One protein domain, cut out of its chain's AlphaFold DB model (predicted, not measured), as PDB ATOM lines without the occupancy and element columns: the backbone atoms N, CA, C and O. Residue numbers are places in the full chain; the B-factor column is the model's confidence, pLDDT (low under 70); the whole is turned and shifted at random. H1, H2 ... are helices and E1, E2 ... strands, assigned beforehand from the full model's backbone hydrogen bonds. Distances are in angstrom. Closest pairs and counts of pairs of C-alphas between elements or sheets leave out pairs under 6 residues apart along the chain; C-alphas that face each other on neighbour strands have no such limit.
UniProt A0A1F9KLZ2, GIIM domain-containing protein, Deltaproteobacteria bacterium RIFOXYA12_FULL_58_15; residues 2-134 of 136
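What this domain is: This is residues 2 to 134 of the 136 residues of the protein "GIIM domain-containing protein" of Deltaproteobacteria bacterium RIFOXYA12_FULL_58_15 (UniProt A0A1F9KLZ2). Four helices, H2 to H5, stand side by side in a loosely joined four-sided bundle, with the small strand hairpin E1 and E2 at one end of it. Beyond the hairpin, the long stretch of residues 12 to 33 leads out to a lone helix, H1, far from the bundle; this arm makes much of the length. The printed part has 133 residues, with five named helices and two named strands in the order H1, E1, E2, H2, H3, H4, H5. The sheet is E1 - E2, antiparallel, and the class is mostly helix. The whole is loose, with a radius of gyration of the C-alphas of 19.3 A, and only just elongated, spanning 61 by 37 by 21 A.

How they stand to each other: H1, residues 2 to 11, touches no helix. E1, residues 34 to 36, and E2, residues 44 to 46, form a hairpin; N 35 and O 45 are within hydrogen-bond range at 2.8 A, as are N 45 and O 35. H2, residues 48 to 61, and H3, residues 70 to 88, form a helical hairpin and touch with residues 58 to 61 and 73 to 77 alone; their closest C-alphas, of Leu 61 and Val 73, are 6.5 A apart. They run opposite ways at a shallow tilt of 18 degrees. H4, residues 95 to 109, is close to H2 but not clearly touching it; the closest C-alphas, of Leu 51 and Leu 100, are 8.0 A apart. The closest C-alphas of E2 and H4, those of Ile 46 and Pro 96, are 6.9 A apart. H5, residues 118 to 132, touches H3, with the closest C-alphas, of Ala 78 and Ile 122, 6.2 A apart; they run the same way at a shallow tilt of 9 degrees. H4 and H5 are close but not clearly touching, with the C-alphas of Asp 101 and Cys 123 closest at 7.6 A. H2 and H5 are apart, and so are H3 and H4. H2 to H5 form an up and down bundle, each helix running against the one before it. In H1, H2, H3 and H4 every O i to N i+4 pair is within hydrogen-bond range; in H5 6 of 11 are.

Where its parts are: H1 begins at C-alpha 2, (-0.719, -17.306, -22.016), and is 13.9 A long. E1 and E2 are 7.0 A each. H2 measures 20.0 A, H3 26.5 A, H4 21.3 A and H5 23.2 A. H5 ends at C-alpha 132, (-38.934, -32.804, -31.057).

The domain as a whole: The C-alphas of Arg 10 and Gly 115, the two farthest apart, are 61.7 A apart. The printed part has no cut. The link H1 to E1 is long. The mean pLDDT of the printed part is 76.7; residue 40, residues 64 to 67 and residues 108 to 134 are under 70.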
ATOM      1  N   GLU A   2      -1.572 -18.507 -22.025       84.19
ATOM      2  CA  GLU A   2      -0.719 -17.306 -22.016       84.19
ATOM      3  C   GLU A   2      -0.712 -16.549 -23.349       84.19
ATOM      4  O   GLU A   2      -1.105 -15.392 -23.367       84.19
ATOM      5  N   SER A   3      -0.447 -17.215 -24.480       89.19
ATOM      6  CA  SER A   3      -0.391 -16.563 -25.808       89.19
ATOM      7  C   SER A   3      -1.651 -15.748 -26.171       89.19
ATOM      8  O   SER A   3      -1.557 -14.589 -26.577       89.19
ATOM      9  N   VAL A   4      -2.852 -16.302 -25.956       89.25
ATOM     10  CA  VAL A   4      -4.119 -15.592 -26.232       89.25
ATOM     11  C   VAL A   4      -4.354 -14.458 -25.228       89.25
ATOM     12  O   VAL A   4      -4.837 -13.388 -25.600       89.25
ATOM     13  N   SER A   5      -3.997 -14.673 -23.960       89.94
ATOM     14  CA  SER A   5      -4.144 -13.658 -22.912       89.94
ATOM     15  C   SER A   5      -3.221 -12.464 -23.162       89.94
ATOM     16  O   SER A   5      -3.654 -11.316 -23.037       89.94
ATOM     17  N   ASP A   6      -1.988 -12.722 -23.597       92.12
ATOM     18  CA  ASP A   6      -1.003 -11.704 -23.956       92.12
ATOM     19  C   ASP A   6      -1.436 -10.916 -25.187       92.12
ATOM     20  O   ASP A   6      -1.346  -9.688 -25.195       92.12
ATOM     21  N   PHE A   7      -1.970 -11.591 -26.207       93.38
ATOM     22  CA  PHE A   7      -2.491 -10.926 -27.398       93.38
ATOM     23  C   PHE A   7      -3.629  -9.955 -27.055       93.38
ATOM     24  O   PHE A   7      -3.593  -8.788 -27.451       93.38
ATOM     25  N   ILE A   8      -4.608 -10.403 -26.261       93.69
ATOM     26  CA  ILE A   8      -5.743  -9.572 -25.831       93.69
ATOM     27  C   ILE A   8      -5.270  -8.387 -24.976       93.69
ATOM     28  O   ILE A   8      -5.708  -7.252 -25.185       93.69
ATOM     29  N   THR A   9      -4.331  -8.626 -24.061       93.69
ATOM     30  CA  THR A   9      -3.823  -7.592 -23.151       93.69
ATOM     31  C   THR A   9      -2.965  -6.562 -23.885       93.69
ATOM     32  O   THR A   9      -3.111  -5.366 -23.648       93.69
ATOM     33  N   ARG A  10      -2.101  -6.980 -24.815       93.12
ATOM     34  CA  ARG A  10      -1.189  -6.069 -25.525       93.12
ATOM     35  C   ARG A  10      -1.874  -5.329 -26.670       93.12
ATOM     36  O   ARG A  10      -1.718  -4.115 -26.788       93.12
ATOM     37  N   ARG A  11      -2.641  -6.031 -27.514       94.94
ATOM     38  CA  ARG A  11      -3.208  -5.449 -28.743       94.94
ATOM     39  C   ARG A  11      -4.502  -4.680 -28.509       94.94
ATOM     40  O   ARG A  11      -4.703  -3.646 -29.149       94.94
ATOM     41  N   PHE A  12      -5.365  -5.194 -27.633       95.25
ATOM     42  CA  PHE A  12      -6.678  -4.609 -27.339       95.25
ATOM     43  C   PHE A  12      -6.727  -3.876 -25.995       95.25
ATOM     44  O   PHE A  12      -7.719  -3.210 -25.719       95.25
ATOM     45  N   LYS A  13      -5.668  -3.962 -25.171       94.00
ATOM     46  CA  LYS A  13      -5.592  -3.332 -23.838       94.00
ATOM     47  C   LYS A  13      -6.725  -3.765 -22.893       94.00
ATOM     48  O   LYS A  13      -7.136  -3.007 -22.018       94.00
ATOM     49  N   LEU A  14      -7.231  -4.992 -23.058       95.69
ATOM     50  CA  LEU A  14      -8.284  -5.566 -22.215       95.69
ATOM     51  C   LEU A  14      -7.690  -6.467 -21.127       95.69
ATOM     52  O   LEU A  14      -6.770  -7.238 -21.382       95.69
ATOM     53  N   ARG A  15      -8.258  -6.420 -19.916       92.44
ATOM     54  CA  ARG A  15      -7.842  -7.271 -18.790       92.44
ATOM     55  C   ARG A  15      -8.607  -8.595 -18.783       92.44
ATOM     56  O   ARG A  15      -9.832  -8.603 -18.664       92.44
ATOM     57  N   VAL A  16      -7.884  -9.715 -18.824       91.44
ATOM     58  CA  VAL A  16      -8.465 -11.062 -18.691       91.44
ATOM     59  C   VAL A  16      -8.896 -11.319 -17.243       91.44
ATOM     60  O   VAL A  16      -8.173 -11.021 -16.294       91.44
ATOM     61  N   ASN A  17     -10.085 -11.895 -17.057       93.25
ATOM     62  CA  ASN A  17     -10.577 -12.277 -15.736       93.25
ATOM     63  C   ASN A  17     -10.138 -13.711 -15.399       93.25
ATOM     64  O   ASN A  17     -10.825 -14.666 -15.757       93.25
ATOM     65  N   ALA A  18      -9.020 -13.857 -14.683       88.75
ATOM     66  CA  ALA A  18      -8.467 -15.161 -14.301       88.75
ATOM     67  C   ALA A  18      -9.402 -16.002 -13.408       88.75
ATOM     68  O   ALA A  18      -9.344 -17.224 -13.443       88.75
ATOM     69  N   ALA A  19     -10.316 -15.374 -12.657       88.12
ATOM     70  CA  ALA A  19     -11.299 -16.100 -11.849       88.12
ATOM     71  C   ALA A  19     -12.415 -16.744 -12.697       88.12
ATOM     72  O   ALA A  19     -13.048 -17.707 -12.266       88.12
ATOM     73  N   LYS A  20     -12.681 -16.215 -13.901       85.31
ATOM     74  CA  LYS A  20     -13.678 -16.754 -14.844       85.31
ATOM     75  C   LYS A  20     -13.045 -17.624 -15.930       85.31
ATOM     76  O   LYS A  20     -13.668 -18.588 -16.374       85.31
ATOM     77  N   SER A  21     -11.838 -17.276 -16.366       88.81
ATOM     78  CA  SER A  21     -11.111 -17.961 -17.430       88.81
ATOM     79  C   SER A  21     -10.370 -19.172 -16.878       88.81
ATOM     80  O   SER A  21      -9.440 -19.031 -16.093       88.81
ATOM     81  N   LYS A  22     -10.748 -20.368 -17.325       87.94
ATOM     82  CA  LYS A  22     -10.104 -21.624 -16.927       87.94
ATOM     83  C   LYS A  22      -9.954 -22.565 -18.113       87.94
ATOM     84  O   LYS A  22     -10.795 -22.574 -19.010       87.94
ATOM     85  N   VAL A  23      -8.901 -23.377 -18.087       88.56
ATOM     86  CA  VAL A  23      -8.745 -24.529 -18.979       88.56
ATOM     87  C   VAL A  23      -9.275 -25.742 -18.225       88.56
ATOM     88  O   VAL A  23      -8.697 -26.157 -17.226       88.56
ATOM     89  N   ALA A  24     -10.417 -26.262 -18.655       87.25
ATOM     90  CA  ALA A  24     -11.058 -27.423 -18.051       87.25
ATOM     91  C   ALA A  24     -11.855 -28.186 -19.116       87.25
ATOM     92  O   ALA A  24     -12.086 -27.668 -20.212       87.25
ATOM     93  N   SER A  25     -12.293 -29.407 -18.791       85.25
ATOM     94  CA  SER A  25     -13.207 -30.173 -19.648       85.25
ATOM     95  C   SER A  25     -14.445 -29.347 -20.006       85.25
ATOM     96  O   SER A  25     -14.981 -28.626 -19.162       85.25
ATOM     97  N   ALA A  26     -14.946 -29.513 -21.233       85.25
ATOM     98  CA  ALA A  26     -16.161 -28.855 -21.708       85.25
ATOM     99  C   ALA A  26     -17.368 -29.097 -20.782       85.25
ATOM    100  O   ALA A  26     -18.189 -28.208 -20.606       85.25
ATOM    101  N   SER A  27     -17.440 -30.263 -20.137       85.00
ATOM    102  CA  SER A  27     -18.496 -30.609 -19.181       85.00
ATOM    103  C   SER A  27     -18.400 -29.890 -17.828       85.00
ATOM    104  O   SER A  27     -19.395 -29.750 -17.122       85.00
ATOM    105  N   ALA A  28     -17.209 -29.406 -17.462       85.19
ATOM    106  CA  ALA A  28     -16.958 -28.652 -16.230       85.19
ATOM    107  C   ALA A  28     -17.091 -27.128 -16.429       85.19
ATOM    108  O   ALA A  28     -16.906 -26.341 -15.487       85.19
ATOM    109  N   CYS A  29     -17.373 -26.698 -17.658       87.81
ATOM    110  CA  CYS A  29     -17.522 -25.306 -18.050       87.81
ATOM    111  C   CYS A  29     -18.962 -25.047 -18.482       87.81
ATOM    112  O   CYS A  29     -19.519 -25.767 -19.302       87.81
ATOM    113  N   GLU A  30     -19.553 -23.977 -17.958       89.31
ATOM    114  CA  GLU A  30     -20.827 -23.484 -18.465       89.31
ATOM    115  C   GLU A  30     -20.567 -22.362 -19.467       89.31
ATOM    116  O   GLU A  30     -19.850 -21.405 -19.165       89.31
ATOM    117  N   PHE A  31     -21.191 -22.452 -20.635       89.50
ATOM    118  CA  PHE A  31     -21.141 -21.431 -21.668       89.50
ATOM    119  C   PHE A  31     -22.560 -21.022 -22.056       89.50
ATOM    120  O   PHE A  31     -23.367 -21.858 -22.448       89.50
ATOM    121  N   LEU A  32     -22.880 -19.733 -21.892       91.00
ATOM    122  CA  LEU A  32     -24.206 -19.162 -22.185       91.00
ATOM    123  C   LEU A  32     -25.383 -19.915 -21.530       91.00
ATOM    124  O   LEU A  32     -26.486 -19.964 -22.058       91.00
ATOM    125  N   GLY A  33     -25.159 -20.505 -20.353       89.94
ATOM    126  CA  GLY A  33     -26.183 -21.280 -19.646       89.94
ATOM    127  C   GLY A  33     -26.321 -22.731 -20.115       89.94
ATOM    128  O   GLY A  33     -27.204 -23.424 -19.619       89.94
ATOM    129  N   PHE A  34     -25.443 -23.207 -20.997       91.19
ATOM    130  CA  PHE A  34     -25.328 -24.608 -21.398       91.19
ATOM    131  C   PHE A  34     -24.047 -25.240 -20.852       91.19
ATOM    132  O   PHE A  34     -23.073 -24.554 -20.548       91.19
ATOM    133  N   THR A  35     -24.051 -26.559 -20.752       91.62
ATOM    134  CA  THR A  35     -22.883 -27.411 -20.514       91.62
ATOM    135  C   THR A  35     -22.935 -28.597 -21.481       91.62
ATOM    136  O   THR A  35     -23.895 -28.751 -22.238       91.62
ATOM    137  N   PHE A  36     -21.912 -29.441 -21.465       90.69
ATOM    138  CA  PHE A  36     -21.827 -30.631 -22.301       90.69
ATOM    139  C   PHE A  36     -21.800 -31.897 -21.451       90.69
ATOM    140  O   PHE A  36     -21.198 -31.929 -20.378       90.69
ATOM    141  N   THR A  37     -22.437 -32.962 -21.934       86.81
ATOM    142  CA  THR A  37     -22.366 -34.272 -21.283       86.81
ATOM    143  C   THR A  37     -20.971 -34.885 -21.410       86.81
ATOM    144  O   THR A  37     -20.222 -34.613 -22.352       86.81
ATOM    145  N   HIS A  38     -20.627 -35.750 -20.457       79.12
ATOM    146  CA  HIS A  38     -19.461 -36.623 -20.565       79.12
ATOM    147  C   HIS A  38     -19.739 -37.759 -21.567       79.12
ATOM    148  O   HIS A  38     -20.863 -38.254 -21.633       79.12
ATOM    149  N   GLY A  39     -18.724 -38.176 -22.330       76.50
ATOM    150  CA  GLY A  39     -18.814 -39.278 -23.299       76.50
ATOM    151  C   GLY A  39     -18.250 -38.932 -24.680       76.50
ATOM    152  O   GLY A  39     -17.789 -37.812 -24.909       76.50
ATOM    153  N   GLN A  40     -18.281 -39.908 -25.595       69.19
ATOM    154  CA  GLN A  40     -17.832 -39.743 -26.988       69.19
ATOM    155  C   GLN A  40     -18.724 -38.766 -27.770       69.19
ATOM    156  O   GLN A  40     -18.211 -37.886 -28.455       69.19
ATOM    157  N   ALA A  41     -20.047 -38.863 -27.609       77.75
ATOM    158  CA  ALA A  41     -21.000 -37.901 -28.154       77.75
ATOM    159  C   ALA A  41     -21.320 -36.834 -27.095       77.75
ATOM    160  O   ALA A  41     -22.143 -37.045 -26.200       77.75
ATOM    161  N   ARG A  42     -20.634 -35.688 -27.164       82.62
ATOM    162  CA  ARG A  42     -20.886 -34.541 -26.278       82.62
ATOM    163  C   ARG A  42     -22.216 -33.895 -26.654       82.62
ATOM    164  O   ARG A  42     -22.277 -33.169 -27.638       82.62
ATOM    165  N   LYS A  43     -23.256 -34.132 -25.857       86.69
ATOM    166  CA  LYS A  43     -24.571 -33.512 -26.035       86.69
ATOM    167  C   LYS A  43     -24.664 -32.223 -25.236       86.69
ATOM    168  O   LYS A  43     -24.203 -32.150 -24.095       86.69
ATOM    169  N   ARG A  44     -25.298 -31.212 -25.814       89.00
ATOM    170  CA  ARG A  44     -25.625 -29.948 -25.159       89.00
ATOM    171  C   ARG A  44     -26.713 -30.181 -24.115       89.00
ATOM    172  O   ARG A  44     -27.801 -30.672 -24.412       89.00
ATOM    173  N   THR A  45     -26.426 -29.790 -22.886       89.31
ATOM    174  CA  THR A  45     -27.325 -29.861 -21.735       89.31
ATOM    175  C   THR A  45     -27.472 -28.474 -21.122       89.31
ATOM    176  O   THR A  45     -26.599 -27.618 -21.253       89.31
ATOM    177  N   ILE A  46     -28.589 -28.233 -20.443       89.75
ATOM    178  CA  ILE A  46     -28.822 -26.995 -19.697       89.75
ATOM    179  C   ILE A  46     -27.900 -26.968 -18.473       89.75
ATOM    180  O   ILE A  46     -27.848 -27.920 -17.697       89.75
ATOM    181  N   GLY A  47     -27.162 -25.875 -18.297       90.88
ATOM    182  CA  GLY A  47     -26.222 -25.712 -17.195       90.88
ATOM    183  C   GLY A  47     -26.925 -25.653 -15.831       90.88
ATOM    184  O   GLY A  47     -28.002 -25.052 -15.718       90.88
ATOM    185  N   PRO A  48     -26.326 -26.221 -14.767       90.50
ATOM    186  CA  PRO A  48     -26.916 -26.215 -13.430       90.50
ATOM    187  C   PRO A  48     -27.249 -24.806 -12.920       90.50
ATOM    188  O   PRO A  48     -28.303 -24.619 -12.310       90.50
ATOM    189  N   LYS A  49     -26.440 -23.779 -13.223       91.81
ATOM    190  CA  LYS A  49     -26.760 -22.399 -12.811       91.81
ATOM    191  C   LYS A  49     -28.018 -21.856 -13.479       91.81
ATOM    192  O   LYS A  49     -28.759 -21.104 -12.845       91.81
ATOM    193  N   ALA A  50     -28.272 -22.208 -14.740       91.69
ATOM    194  CA  ALA A  50     -29.486 -21.792 -15.440       91.69
ATOM    195  C   ALA A  50     -30.732 -22.437 -14.812       91.69
ATOM    196  O   ALA A  50     -31.730 -21.749 -14.597       91.69
ATOM    197  N   LEU A  51     -30.640 -23.717 -14.431       90.81
ATOM    198  CA  LEU A  51     -31.705 -24.428 -13.719       90.81
ATOM    199  C   LEU A  51     -31.967 -23.837 -12.327       90.81
ATOM    200  O   LEU A  51     -33.123 -23.645 -11.957       90.81
ATOM    201  N   CYS A  52     -30.919 -23.509 -11.564       92.19
ATOM    202  CA  CYS A  52     -31.065 -22.843 -10.266       92.19
ATOM    203  C   CYS A  52     -31.787 -21.498 -10.405       92.19
ATOM    204  O   CYS A  52     -32.804 -21.285  -9.749       92.19
ATOM    205  N   ARG A  53     -31.338 -20.639 -11.332       93.75
ATOM    206  CA  ARG A  53     -31.974 -19.335 -11.589       93.75
ATOM    207  C   ARG A  53     -33.442 -19.462 -11.979       93.75
ATOM    208  O   ARG A  53     -34.259 -18.660 -11.536       93.75
ATOM    209  N   LEU A  54     -33.782 -20.463 -12.791       90.44
ATOM    210  CA  LEU A  54     -35.170 -20.738 -13.143       90.44
ATOM    211  C   LEU A  54     -35.989 -21.097 -11.895       90.44
ATOM    212  O   LEU A  54     -37.043 -20.506 -11.672       90.44
ATOM    213  N   LYS A  55     -35.507 -22.033 -11.066       89.00
ATOM    214  CA  LYS A  55     -36.193 -22.441  -9.830       89.00
ATOM    215  C   LYS A  55     -36.402 -21.260  -8.884       89.00
ATOM    216  O   LYS A  55     -37.496 -21.104  -8.344       89.00
ATOM    217  N   ASP A  56     -35.398 -20.404  -8.729       91.38
ATOM    218  CA  ASP A  56     -35.494 -19.198  -7.903       91.38
ATOM    219  C   ASP A  56     -36.526 -18.219  -8.460       91.38
ATOM    220  O   ASP A  56     -37.407 -17.759  -7.730       91.38
ATOM    221  N   ARG A  57     -36.528 -17.999  -9.778       90.62
ATOM    222  CA  ARG A  57     -37.528 -17.138 -10.408       90.62
ATOM    223  C   ARG A  57     -38.947 -17.690 -10.269       90.62
ATOM    224  O   ARG A  57     -39.879 -16.925 -10.032       90.62
ATOM    225  N   ILE A  58     -39.129 -19.007 -10.368       87.50
ATOM    226  CA  ILE A  58     -40.428 -19.655 -10.150       87.50
ATOM    227  C   ILE A  58     -40.886 -19.461  -8.701       87.50
ATOM    228  O   ILE A  58     -42.047 -19.111  -8.480       87.50
ATOM    229  N   ARG A  59     -39.994 -19.603  -7.713       86.56
ATOM    230  CA  ARG A  59     -40.307 -19.327  -6.298       86.56
ATOM    231  C   ARG A  59     -40.734 -17.877  -6.079       86.56
ATOM    232  O   ARG A  59     -41.710 -17.630  -5.379       86.56
ATOM    233  N   GLU A  60     -40.050 -16.923  -6.705       87.12
ATOM    234  CA  GLU A  60     -40.413 -15.505  -6.621       87.12
ATOM    235  C   GLU A  60     -41.792 -15.215  -7.219       87.12
ATOM    236  O   GLU A  60     -42.575 -14.472  -6.622       87.12
ATOM    237  N   LEU A  61     -42.085 -15.788  -8.391       83.25
ATOM    238  CA  LEU A  61     -43.355 -15.600  -9.097       83.25
ATOM    239  C   LEU A  61     -44.530 -16.259  -8.367       83.25
ATOM    240  O   LEU A  61     -45.638 -15.734  -8.405       83.25
ATOM    241  N   THR A  62     -44.287 -17.377  -7.685       78.31
ATOM    242  CA  THR A  62     -45.307 -18.151  -6.954       78.31
ATOM    243  C   THR A  62     -45.415 -17.775  -5.472       78.31
ATOM    244  O   THR A  62     -46.165 -18.404  -4.724       78.31
ATOM    245  N   ARG A  63     -44.691 -16.740  -5.016       78.38
ATOM    246  CA  ARG A  63     -44.681 -16.325  -3.608       78.38
ATOM    247  C   ARG A  63     -46.061 -15.815  -3.167       78.38
ATOM    248  O   ARG A  63     -46.542 -14.806  -3.677       78.38
ATOM    249  N   ARG A  64     -46.648 -16.465  -2.153       64.25
ATOM    250  CA  ARG A  64     -48.005 -16.192  -1.625       64.25
ATOM    251  C   ARG A  64     -48.223 -14.756  -1.120       64.25
ATOM    252  O   ARG A  64     -49.334 -14.250  -1.184       64.25
ATOM    253  N   THR A  65     -47.176 -14.066  -0.675       60.03
ATOM    254  CA  THR A  65     -47.267 -12.745  -0.018       60.03
ATOM    255  C   THR A  65     -47.587 -11.569  -0.958       60.03
ATOM    256  O   THR A  65     -47.559 -10.427  -0.521       60.03
ATOM    257  N   ARG A  66     -47.828 -11.786  -2.258       61.91
ATOM    258  CA  ARG A  66     -47.985 -10.681  -3.228       61.91
ATOM    259  C   ARG A  66     -49.416 -10.147  -3.391       61.91
ATOM    260  O   ARG A  66     -49.607  -9.247  -4.201       61.91
ATOM    261  N   GLY A  67     -50.416 -10.701  -2.695       65.62
ATOM    262  CA  GLY A  67     -51.820 -10.260  -2.824       65.62
ATOM    263  C   GLY A  67     -52.368 -10.341  -4.260       65.62
ATOM    264  O   GLY A  67     -53.332  -9.668  -4.603       65.62
ATOM    265  N   THR A  68     -51.711 -11.117  -5.127       72.31
ATOM    266  CA  THR A  68     -51.982 -11.203  -6.566       72.31
ATOM    267  C   THR A  68     -52.922 -12.370  -6.834       72.31
ATOM    268  O   THR A  68     -52.816 -13.406  -6.174       72.31
ATOM    269  N   SER A  69     -53.824 -12.239  -7.810       80.75
ATOM    270  CA  SER A  69     -54.741 -13.333  -8.115       80.75
ATOM    271  C   SER A  69     -53.989 -14.557  -8.641       80.75
ATOM    272  O   SER A  69     -52.997 -14.464  -9.368       80.75
ATOM    273  N   ILE A  70     -54.507 -15.731  -8.300       76.31
ATOM    274  CA  ILE A  70     -54.042 -17.035  -8.781       76.31
ATOM    275  C   ILE A  70     -53.911 -17.042 -10.318       76.31
ATOM    276  O   ILE A  70     -52.898 -17.464 -10.874       76.31
ATOM    277  N   GLN A  71     -54.897 -16.493 -11.026       78.88
ATOM    278  CA  GLN A  71     -54.882 -16.441 -12.492       78.88
ATOM    279  C   GLN A  71     -53.718 -15.601 -13.038       78.88
ATOM    280  O   GLN A  71     -53.058 -15.994 -13.999       78.88
ATOM    281  N   GLN A  72     -53.404 -14.474 -12.395       81.25
ATOM    282  CA  GLN A  72     -52.271 -13.628 -12.779       81.25
ATOM    283  C   GLN A  72     -50.925 -14.312 -12.507       81.25
ATOM    284  O   GLN A  72     -50.014 -14.221 -13.333       81.25
ATOM    285  N   VAL A  73     -50.792 -15.034 -11.389       81.06
ATOM    286  CA  VAL A  73     -49.585 -15.821 -11.081       81.06
ATOM    287  C   VAL A  73     -49.345 -16.879 -12.159       81.06
ATOM    288  O   VAL A  73     -48.236 -16.971 -12.691       81.06
ATOM    289  N   VAL A  74     -50.388 -17.620 -12.540       80.12
ATOM    290  CA  VAL A  74     -50.331 -18.617 -13.618       80.12
ATOM    291  C   VAL A  74     -49.933 -17.973 -14.943       80.12
ATOM    292  O   VAL A  74     -49.015 -18.460 -15.601       80.12
ATOM    293  N   ALA A  75     -50.576 -16.871 -15.334       83.69
ATOM    294  CA  ALA A  75     -50.294 -16.200 -16.602       83.69
ATOM    295  C   ALA A  75     -48.839 -15.702 -16.682       83.69
ATOM    296  O   ALA A  75     -48.169 -15.872 -17.708       83.69
ATOM    297  N   ASN A  76     -48.325 -15.137 -15.586       85.00
ATOM    298  CA  ASN A  76     -46.940 -14.683 -15.485       85.00
ATOM    299  C   ASN A  76     -45.952 -15.850 -15.556       85.00
ATOM    300  O   ASN A  76     -44.962 -15.775 -16.289       85.00
ATOM    301  N   LEU A  77     -46.240 -16.944 -14.846       84.94
ATOM    302  CA  LEU A  77     -45.427 -18.155 -14.885       84.94
ATOM    303  C   LEU A  77     -45.404 -18.765 -16.293       84.94
ATOM    304  O   LEU A  77     -44.329 -19.044 -16.820       84.94
ATOM    305  N   ALA A  78     -46.560 -18.894 -16.946       83.81
ATOM    306  CA  ALA A  78     -46.673 -19.421 -18.304       83.81
ATOM    307  C   ALA A  78     -45.926 -18.556 -19.332       83.81
ATOM    308  O   ALA A  78     -45.296 -19.072 -20.255       83.81
ATOM    309  N   ARG A  79     -45.973 -17.223 -19.203       87.69
ATOM    310  CA  ARG A  79     -45.200 -16.311 -20.061       87.69
ATOM    311  C   ARG A  79     -43.696 -16.503 -19.870       87.69
ATOM    312  O   ARG A  79     -42.972 -16.593 -20.857       87.69
ATOM    313  N   TYR A  80     -43.242 -16.592 -18.622       88.94
ATOM    314  CA  TYR A  80     -41.829 -16.782 -18.308       88.94
ATOM    315  C   TYR A  80     -41.298 -18.128 -18.819       88.94
ATOM    316  O   TYR A  80     -40.282 -18.159 -19.510       88.94
ATOM    317  N   LEU A  81     -42.021 -19.222 -18.552       85.81
ATOM    318  CA  LEU A  81     -41.641 -20.562 -19.004       85.81
ATOM    319  C   LEU A  81     -41.575 -20.657 -20.530       85.81
ATOM    320  O   LEU A  81     -40.637 -21.251 -21.050       85.81
ATOM    321  N   ARG A  82     -42.502 -20.016 -21.256       86.31
ATOM    322  CA  ARG A  82     -42.446 -19.954 -22.727       86.31
ATOM    323  C   ARG A  82     -41.166 -19.295 -23.236       86.31
ATOM    324  O   ARG A  82     -40.510 -19.853 -24.105       86.31
ATOM    325  N   GLY A  83     -40.793 -18.138 -22.686       88.50
ATOM    326  CA  GLY A  83     -39.555 -17.457 -23.079       88.50
ATOM    327  C   GLY A  83     -38.305 -18.266 -22.729       88.50
ATOM    328  O   GLY A  83     -37.370 -18.349 -23.520       88.50
ATOM    329  N   TRP A  84     -38.309 -18.919 -21.567       90.56
ATOM    330  CA  TRP A  84     -37.203 -19.774 -21.146       90.56
ATOM    331  C   TRP A  84     -37.044 -20.997 -22.061       90.56
ATOM    332  O   TRP A  84     -35.937 -21.281 -22.512       90.56
ATOM    333  N   MET A  85     -38.147 -21.664 -22.410       85.75
ATOM    334  CA  MET A  85     -38.158 -22.785 -23.354       85.75
ATOM    335  C   MET A  85     -37.742 -22.367 -24.764       85.75
ATOM    336  O   MET A  85     -37.038 -23.121 -25.422       85.75
ATOM    337  N   ALA A  86     -38.106 -21.167 -25.221       87.19
ATOM    338  CA  ALA A  86     -37.661 -20.668 -26.523       87.19
ATOM    339  C   ALA A  86     -36.127 -20.549 -26.614       87.19
ATOM    340  O   ALA A  86     -35.558 -20.763 -27.678       87.19
ATOM    341  N   TYR A  87     -35.452 -20.246 -25.499       89.62
ATOM    342  CA  TYR A  87     -33.991 -20.167 -25.451       89.62
ATOM    343  C   TYR A  87     -33.327 -21.531 -25.215       89.62
ATOM    344  O   TYR A  87     -32.383 -21.900 -25.910       89.62
ATOM    345  N   PHE A  88     -33.809 -22.293 -24.230       86.19
ATOM    346  CA  PHE A  88     -33.180 -23.552 -23.815       86.19
ATOM    347  C   PHE A  88     -33.685 -24.788 -24.567       86.19
ATOM    348  O   PHE A  88     -33.073 -25.845 -24.450       86.19
ATOM    349  N   GLY A  89     -34.739 -24.666 -25.378       80.00
ATOM    350  CA  GLY A  89     -35.330 -25.761 -26.156       80.00
ATOM    351  C   GLY A  89     -34.395 -26.379 -27.199       80.00
ATOM    352  O   GLY A  89     -34.667 -27.468 -27.682       80.00
ATOM    353  N   PHE A  90     -33.263 -25.733 -27.496       79.56
ATOM    354  CA  PHE A  90     -32.184 -26.264 -28.337       79.56
ATOM    355  C   PHE A  90     -31.213 -27.212 -27.587       79.56
ATOM    356  O   PHE A  90     -30.133 -27.552 -28.078       79.56
ATOM    357  N   SER A  91     -31.539 -27.611 -26.353       82.75
ATOM    358  CA  SER A  91     -30.776 -28.621 -25.617       82.75
ATOM    359  C   SER A  91     -31.026 -30.021 -26.177       82.75
ATOM    360  O   SER A  91     -32.168 -30.423 -26.321       82.75
ATOM    361  N   GLU A  92     -29.977 -30.813 -26.379       81.88
ATOM    362  CA  GLU A  92     -30.060 -32.170 -26.954       81.88
ATOM    363  C   GLU A  92     -30.375 -33.248 -25.900       81.88
ATOM    364  O   GLU A  92     -30.360 -34.448 -26.176       81.88
ATOM    365  N   THR A  93     -30.585 -32.841 -24.646       79.38
ATOM    366  CA  THR A  93     -30.813 -33.747 -23.517       79.38
ATOM    367  C   THR A  93     -32.141 -33.443 -22.848       79.38
ATOM    368  O   THR A  93     -32.387 -32.323 -22.410       79.38
ATOM    369  N   VAL A  94     -32.961 -34.480 -22.701       76.19
ATOM    370  CA  VAL A  94     -34.340 -34.367 -22.209       76.19
ATOM    371  C   VAL A  94     -34.433 -34.406 -20.675       76.19
ATOM    372  O   VAL A  94     -35.277 -33.739 -20.085       76.19
ATOM    373  N   ARG A  95     -33.518 -35.123 -20.005       80.19
ATOM    374  CA  ARG A  95     -33.570 -35.360 -18.546       80.19
ATOM    375  C   ARG A  95     -33.692 -34.086 -17.691       80.19
ATOM    376  O   ARG A  95     -34.571 -34.050 -16.834       80.19
ATOM    377  N   PRO A  96     -32.899 -33.015 -17.915       79.25
ATOM    378  CA  PRO A  96     -33.033 -31.789 -17.124       79.25
ATOM    379  C   PRO A  96     -34.415 -31.134 -17.235       79.25
ATOM    380  O   PRO A  96     -34.848 -30.468 -16.297       79.25
ATOM    381  N   LEU A  97     -35.097 -31.308 -18.373       77.38
ATOM    382  CA  LEU A  97     -36.446 -30.792 -18.596       77.38
ATOM    383  C   LEU A  97     -37.497 -31.643 -17.869       77.38
ATOM    384  O   LEU A  97     -38.405 -31.083 -17.263       77.38
ATOM    385  N   GLU A  98     -37.352 -32.970 -17.863       80.38
ATOM    386  CA  GLU A  98     -38.242 -33.890 -17.131       80.38
ATOM    387  C   GLU A  98     -38.164 -33.682 -15.610       80.38
ATOM    388  O   GLU A  98     -39.190 -33.582 -14.925       80.38
ATOM    389  N   ASP A  99     -36.948 -33.544 -15.075       82.19
ATOM    390  CA  ASP A  99     -36.718 -33.254 -13.656       82.19
ATOM    391  C   ASP A  99     -37.311 -31.900 -13.255       82.19
ATOM    392  O   ASP A  99     -37.845 -31.725 -12.151       82.19
ATOM    393  N   LEU A 100     -37.215 -30.929 -14.164       82.38
ATOM    394  CA  LEU A 100     -37.762 -29.600 -13.978       82.38
ATOM    395  C   LEU A 100     -39.294 -29.610 -14.003       82.38
ATOM    396  O   LEU A 100     -39.888 -29.035 -13.094       82.38
ATOM    397  N   ASP A 101     -39.928 -30.274 -14.972       80.81
ATOM    398  CA  ASP A 101     -41.389 -30.409 -15.034       80.81
ATOM    399  C   ASP A 101     -41.909 -31.053 -13.743       80.81
ATOM    400  O   ASP A 101     -42.748 -30.483 -13.043       80.81
ATOM    401  N   SER A 102     -41.291 -32.162 -13.331       81.69
ATOM    402  CA  SER A 102     -41.606 -32.862 -12.080       81.69
ATOM    403  C   SER A 102     -41.497 -31.952 -10.851       81.69
ATOM    404  O   SER A 102     -42.347 -31.984  -9.958       81.69
ATOM    405  N   TRP A 103     -40.454 -31.118 -10.788       85.88
ATOM    406  CA  TRP A 103     -40.265 -30.155  -9.705       85.88
ATOM    407  C   TRP A 103     -41.318 -29.037  -9.721       85.88
ATOM    408  O   TRP A 103     -41.848 -28.703  -8.660       85.88
ATOM    409  N   ILE A 104     -41.664 -28.496 -10.896       80.31
ATOM    410  CA  ILE A 104     -42.694 -27.458 -11.049       80.31
ATOM    411  C   ILE A 104     -44.048 -27.984 -10.578       80.31
ATOM    412  O   ILE A 104     -44.710 -27.310  -9.785       80.31
ATOM    413  N   ARG A 105     -44.437 -29.199 -10.991       79.12
ATOM    414  CA  ARG A 105     -45.692 -29.822 -10.548       79.12
ATOM    415  C   ARG A 105     -45.728 -29.960  -9.031       79.12
ATOM    416  O   ARG A 105     -46.675 -29.499  -8.399       79.12
ATOM    417  N   ARG A 106     -44.675 -30.517  -8.417       80.19
ATOM    418  CA  ARG A 106     -44.588 -30.658  -6.950       80.19
ATOM    419  C   ARG A 106     -44.699 -29.316  -6.226       80.19
ATOM    420  O   ARG A 106     -45.420 -29.220  -5.237       80.19
ATOM    421  N   HIS A 107     -44.022 -28.285  -6.727       75.38
ATOM    422  CA  HIS A 107     -44.052 -26.940  -6.143       75.38
ATOM    423  C   HIS A 107     -45.446 -26.301  -6.231       75.38
ATOM    424  O   HIS A 107     -45.898 -25.663  -5.284       75.38
ATOM    425  N   GLN A 108     -46.167 -26.518  -7.334       67.50
ATOM    426  CA  GLN A 108     -47.550 -26.057  -7.482       67.50
ATOM    427  C   GLN A 108     -48.530 -26.838  -6.596       67.50
ATOM    428  O   GLN A 108     -49.431 -26.232  -6.015       67.50
ATOM    429  N   HIS A 109     -48.338 -28.153  -6.439       63.12
ATOM    430  CA  HIS A 109     -49.159 -28.985  -5.556       63.12
ATOM    431  C   HIS A 109     -49.011 -28.578  -4.086       63.12
ATOM    432  O   HIS A 109     -50.011 -28.348  -3.425       63.12
ATOM    433  N   GLN A 110     -47.802 -28.317  -3.580       52.41
ATOM    434  CA  GLN A 110     -47.624 -27.762  -2.221       52.41
ATOM    435  C   GLN A 110     -48.317 -26.390  -2.026       52.41
ATOM    436  O   GLN A 110     -48.559 -25.935  -0.904       52.41
ATOM    437  N   GLY A 111     -48.681 -25.739  -3.134       51.06
ATOM    438  CA  GLY A 111     -49.422 -24.490  -3.202       51.06
ATOM    439  C   GLY A 111     -50.950 -24.585  -3.067       51.06
ATOM    440  O   GLY A 111     -51.537 -23.515  -2.917       51.06
ATOM    441  N   HIS A 112     -51.568 -25.781  -3.124       47.03
ATOM    442  CA  HIS A 112     -53.016 -26.072  -3.271       47.03
ATOM    443  C   HIS A 112     -53.989 -24.877  -3.138       47.03
ATOM    444  O   HIS A 112     -54.556 -24.633  -2.079       47.03
ATOM    445  N   ALA A 113     -54.200 -24.181  -4.265       44.56
ATOM    446  CA  ALA A 113     -55.408 -23.415  -4.612       44.56
ATOM    447  C   ALA A 113     -55.409 -23.003  -6.107       44.56
ATOM    448  O   ALA A 113     -55.808 -21.897  -6.448       44.56
ATOM    449  N   TYR A 114     -54.920 -23.841  -7.030       48.22
ATOM    450  CA  TYR A 114     -54.893 -23.505  -8.463       48.22
ATOM    451  C   TYR A 114     -55.714 -24.536  -9.246       48.22
ATOM    452  O   TYR A 114     -55.295 -25.677  -9.423       48.22
ATOM    453  N   GLY A 115     -56.929 -24.139  -9.644       42.53
ATOM    454  CA  GLY A 115     -57.926 -24.982 -10.309       42.53
ATOM    455  C   GLY A 115     -57.406 -25.678 -11.574       42.53
ATOM    456  O   GLY A 115     -56.724 -25.076 -12.406       42.53
ATOM    457  N   GLY A 116     -57.765 -26.958 -11.716       39.56
ATOM    458  CA  GLY A 116     -57.154 -27.971 -12.588       39.56
ATOM    459  C   GLY A 116     -57.174 -27.771 -14.111       39.56
ATOM    460  O   GLY A 116     -56.850 -28.712 -14.822       39.56
ATOM    461  N   ARG A 117     -57.495 -26.581 -14.637       37.91
ATOM    462  CA  ARG A 117     -57.447 -26.290 -16.087       37.91
ATOM    463  C   ARG A 117     -56.165 -25.586 -16.545       37.91
ATOM    464  O   ARG A 117     -55.690 -25.855 -17.639       37.91
ATOM    465  N   ALA A 118     -55.547 -24.764 -15.696       40.78
ATOM    466  CA  ALA A 118     -54.323 -24.031 -16.046       40.78
ATOM    467  C   ALA A 118     -53.058 -24.912 -16.124       40.78
ATOM    468  O   ALA A 118     -52.112 -24.604 -16.847       40.78
ATOM    469  N   HIS A 119     -53.037 -26.013 -15.372       42.91
ATOM    470  CA  HIS A 119     -51.899 -26.931 -15.287       42.91
ATOM    471  C   HIS A 119     -51.678 -27.690 -16.611       42.91
ATOM    472  O   HIS A 119     -50.539 -27.872 -17.041       42.91
ATOM    473  N   MET A 120     -52.755 -28.071 -17.309       35.41
ATOM    474  CA  MET A 120     -52.654 -28.862 -18.541       35.41
ATOM    475  C   MET A 120     -52.081 -28.079 -19.729       35.41
ATOM    476  O   MET A 120     -51.323 -28.662 -20.497       35.41
ATOM    477  N   GLU A 121     -52.364 -26.780 -19.876       39.72
ATOM    478  CA  GLU A 121     -51.835 -25.987 -21.004       39.72
ATOM    479  C   GLU A 121     -50.341 -25.664 -20.883       39.72
ATOM    480  O   GLU A 121     -49.640 -25.579 -21.896       39.72
ATOM    481  N   ILE A 122     -49.838 -25.492 -19.656       44.44
ATOM    482  CA  ILE A 122     -48.412 -25.245 -19.415       44.44
ATOM    483  C   ILE A 122     -47.623 -26.536 -19.659       44.44
ATOM    484  O   ILE A 122     -46.622 -26.503 -20.369       44.44
ATOM    485  N   CYS A 123     -48.095 -27.680 -19.151       39.34
ATOM    486  CA  CYS A 123     -47.432 -28.964 -19.382       39.34
ATOM    487  C   CYS A 123     -47.551 -29.454 -20.832       39.34
ATOM    488  O   CYS A 123     -46.584 -30.008 -21.339       39.34
ATOM    489  N   SER A 124     -48.670 -29.251 -21.538       41.78
ATOM    490  CA  SER A 124     -48.822 -29.770 -22.909       41.78
ATOM    491  C   SER A 124     -47.887 -29.079 -23.907       41.78
ATOM    492  O   SER A 124     -47.221 -29.759 -24.684       41.78
ATOM    493  N   ARG A 125     -47.728 -27.747 -23.838       44.62
ATOM    494  CA  ARG A 125     -46.820 -27.015 -24.746       44.62
ATOM    495  C   ARG A 125     -45.344 -27.136 -24.374       44.62
ATOM    496  O   ARG A 125     -44.504 -27.093 -25.266       44.62
ATOM    497  N   VAL A 126     -45.019 -27.311 -23.092       45.00
ATOM    498  CA  VAL A 126     -43.639 -27.590 -22.647       45.00
ATOM    499  C   VAL A 126     -43.233 -29.034 -22.982       45.00
ATOM    500  O   VAL A 126     -42.076 -29.281 -23.305       45.00
ATOM    501  N   CYS A 127     -44.176 -29.983 -22.977       40.09
ATOM    502  CA  CYS A 127     -43.912 -31.392 -23.280       40.09
ATOM    503  C   CYS A 127     -43.814 -31.685 -24.792       40.09
ATOM    504  O   CYS A 127     -43.051 -32.565 -25.189       40.09
ATOM    505  N   MET A 128     -44.497 -30.928 -25.665       35.16
ATOM    506  CA  MET A 128     -44.399 -31.141 -27.120       35.16
ATOM    507  C   MET A 128     -42.980 -30.917 -27.680       35.16
ATOM    508  O   MET A 128     -42.571 -31.659 -28.568       35.16
ATOM    509  N   SER A 129     -42.170 -30.017 -27.104       41.09
ATOM    510  CA  SER A 129     -40.769 -29.852 -27.540       41.09
ATOM    511  C   SER A 129     -39.850 -30.998 -27.089       41.09
ATOM    512  O   SER A 129     -38.782 -31.205 -27.662       41.09
ATOM    513  N   SER A 130     -40.256 -31.766 -26.071       38.75
ATOM    514  CA  SER A 130     -39.542 -32.964 -25.614       38.75
ATOM    515  C   SER A 130     -39.598 -34.088 -26.661       38.75
ATOM    516  O   SER A 130     -38.638 -34.843 -26.821       38.75
ATOM    517  N   GLN A 131     -40.690 -34.167 -27.436       38.31
ATOM    518  CA  GLN A 131     -40.786 -35.101 -28.564       38.31
ATOM    519  C   GLN A 131     -39.966 -34.656 -29.783       38.31
ATOM    520  O   GLN A 131     -39.426 -35.509 -30.484       38.31
ATOM    521  N   GLU A 132     -39.794 -33.349 -29.996       36.72
ATOM    522  CA  GLU A 132     -38.934 -32.804 -31.057       36.72
ATOM    523  C   GLU A 132     -37.444 -33.088 -30.790       36.72
ATOM    524  O   GLU A 132     -36.722 -33.512 -31.688       36.72
ATOM    525  N   CYS A 133     -36.999 -32.985 -29.530       35.94
ATOM    526  CA  CYS A 133     -35.638 -33.356 -29.110       35.94
ATOM    527  C   CYS A 133     -35.312 -34.849 -29.261       35.94
ATOM    528  O   CYS A 133     -34.144 -35.225 -29.215       35.94
ATOM    529  N   ARG A 134     -36.319 -35.718 -29.411       39.19
ATOM    530  CA  ARG A 134     -36.121 -37.163 -29.603       39.19
ATOM    531  C   ARG A 134     -35.925 -37.540 -31.082       39.19
ATOM    532  O   ARG A 134     -35.635 -38.699 -31.362       39.19
TER     533      ARG A 134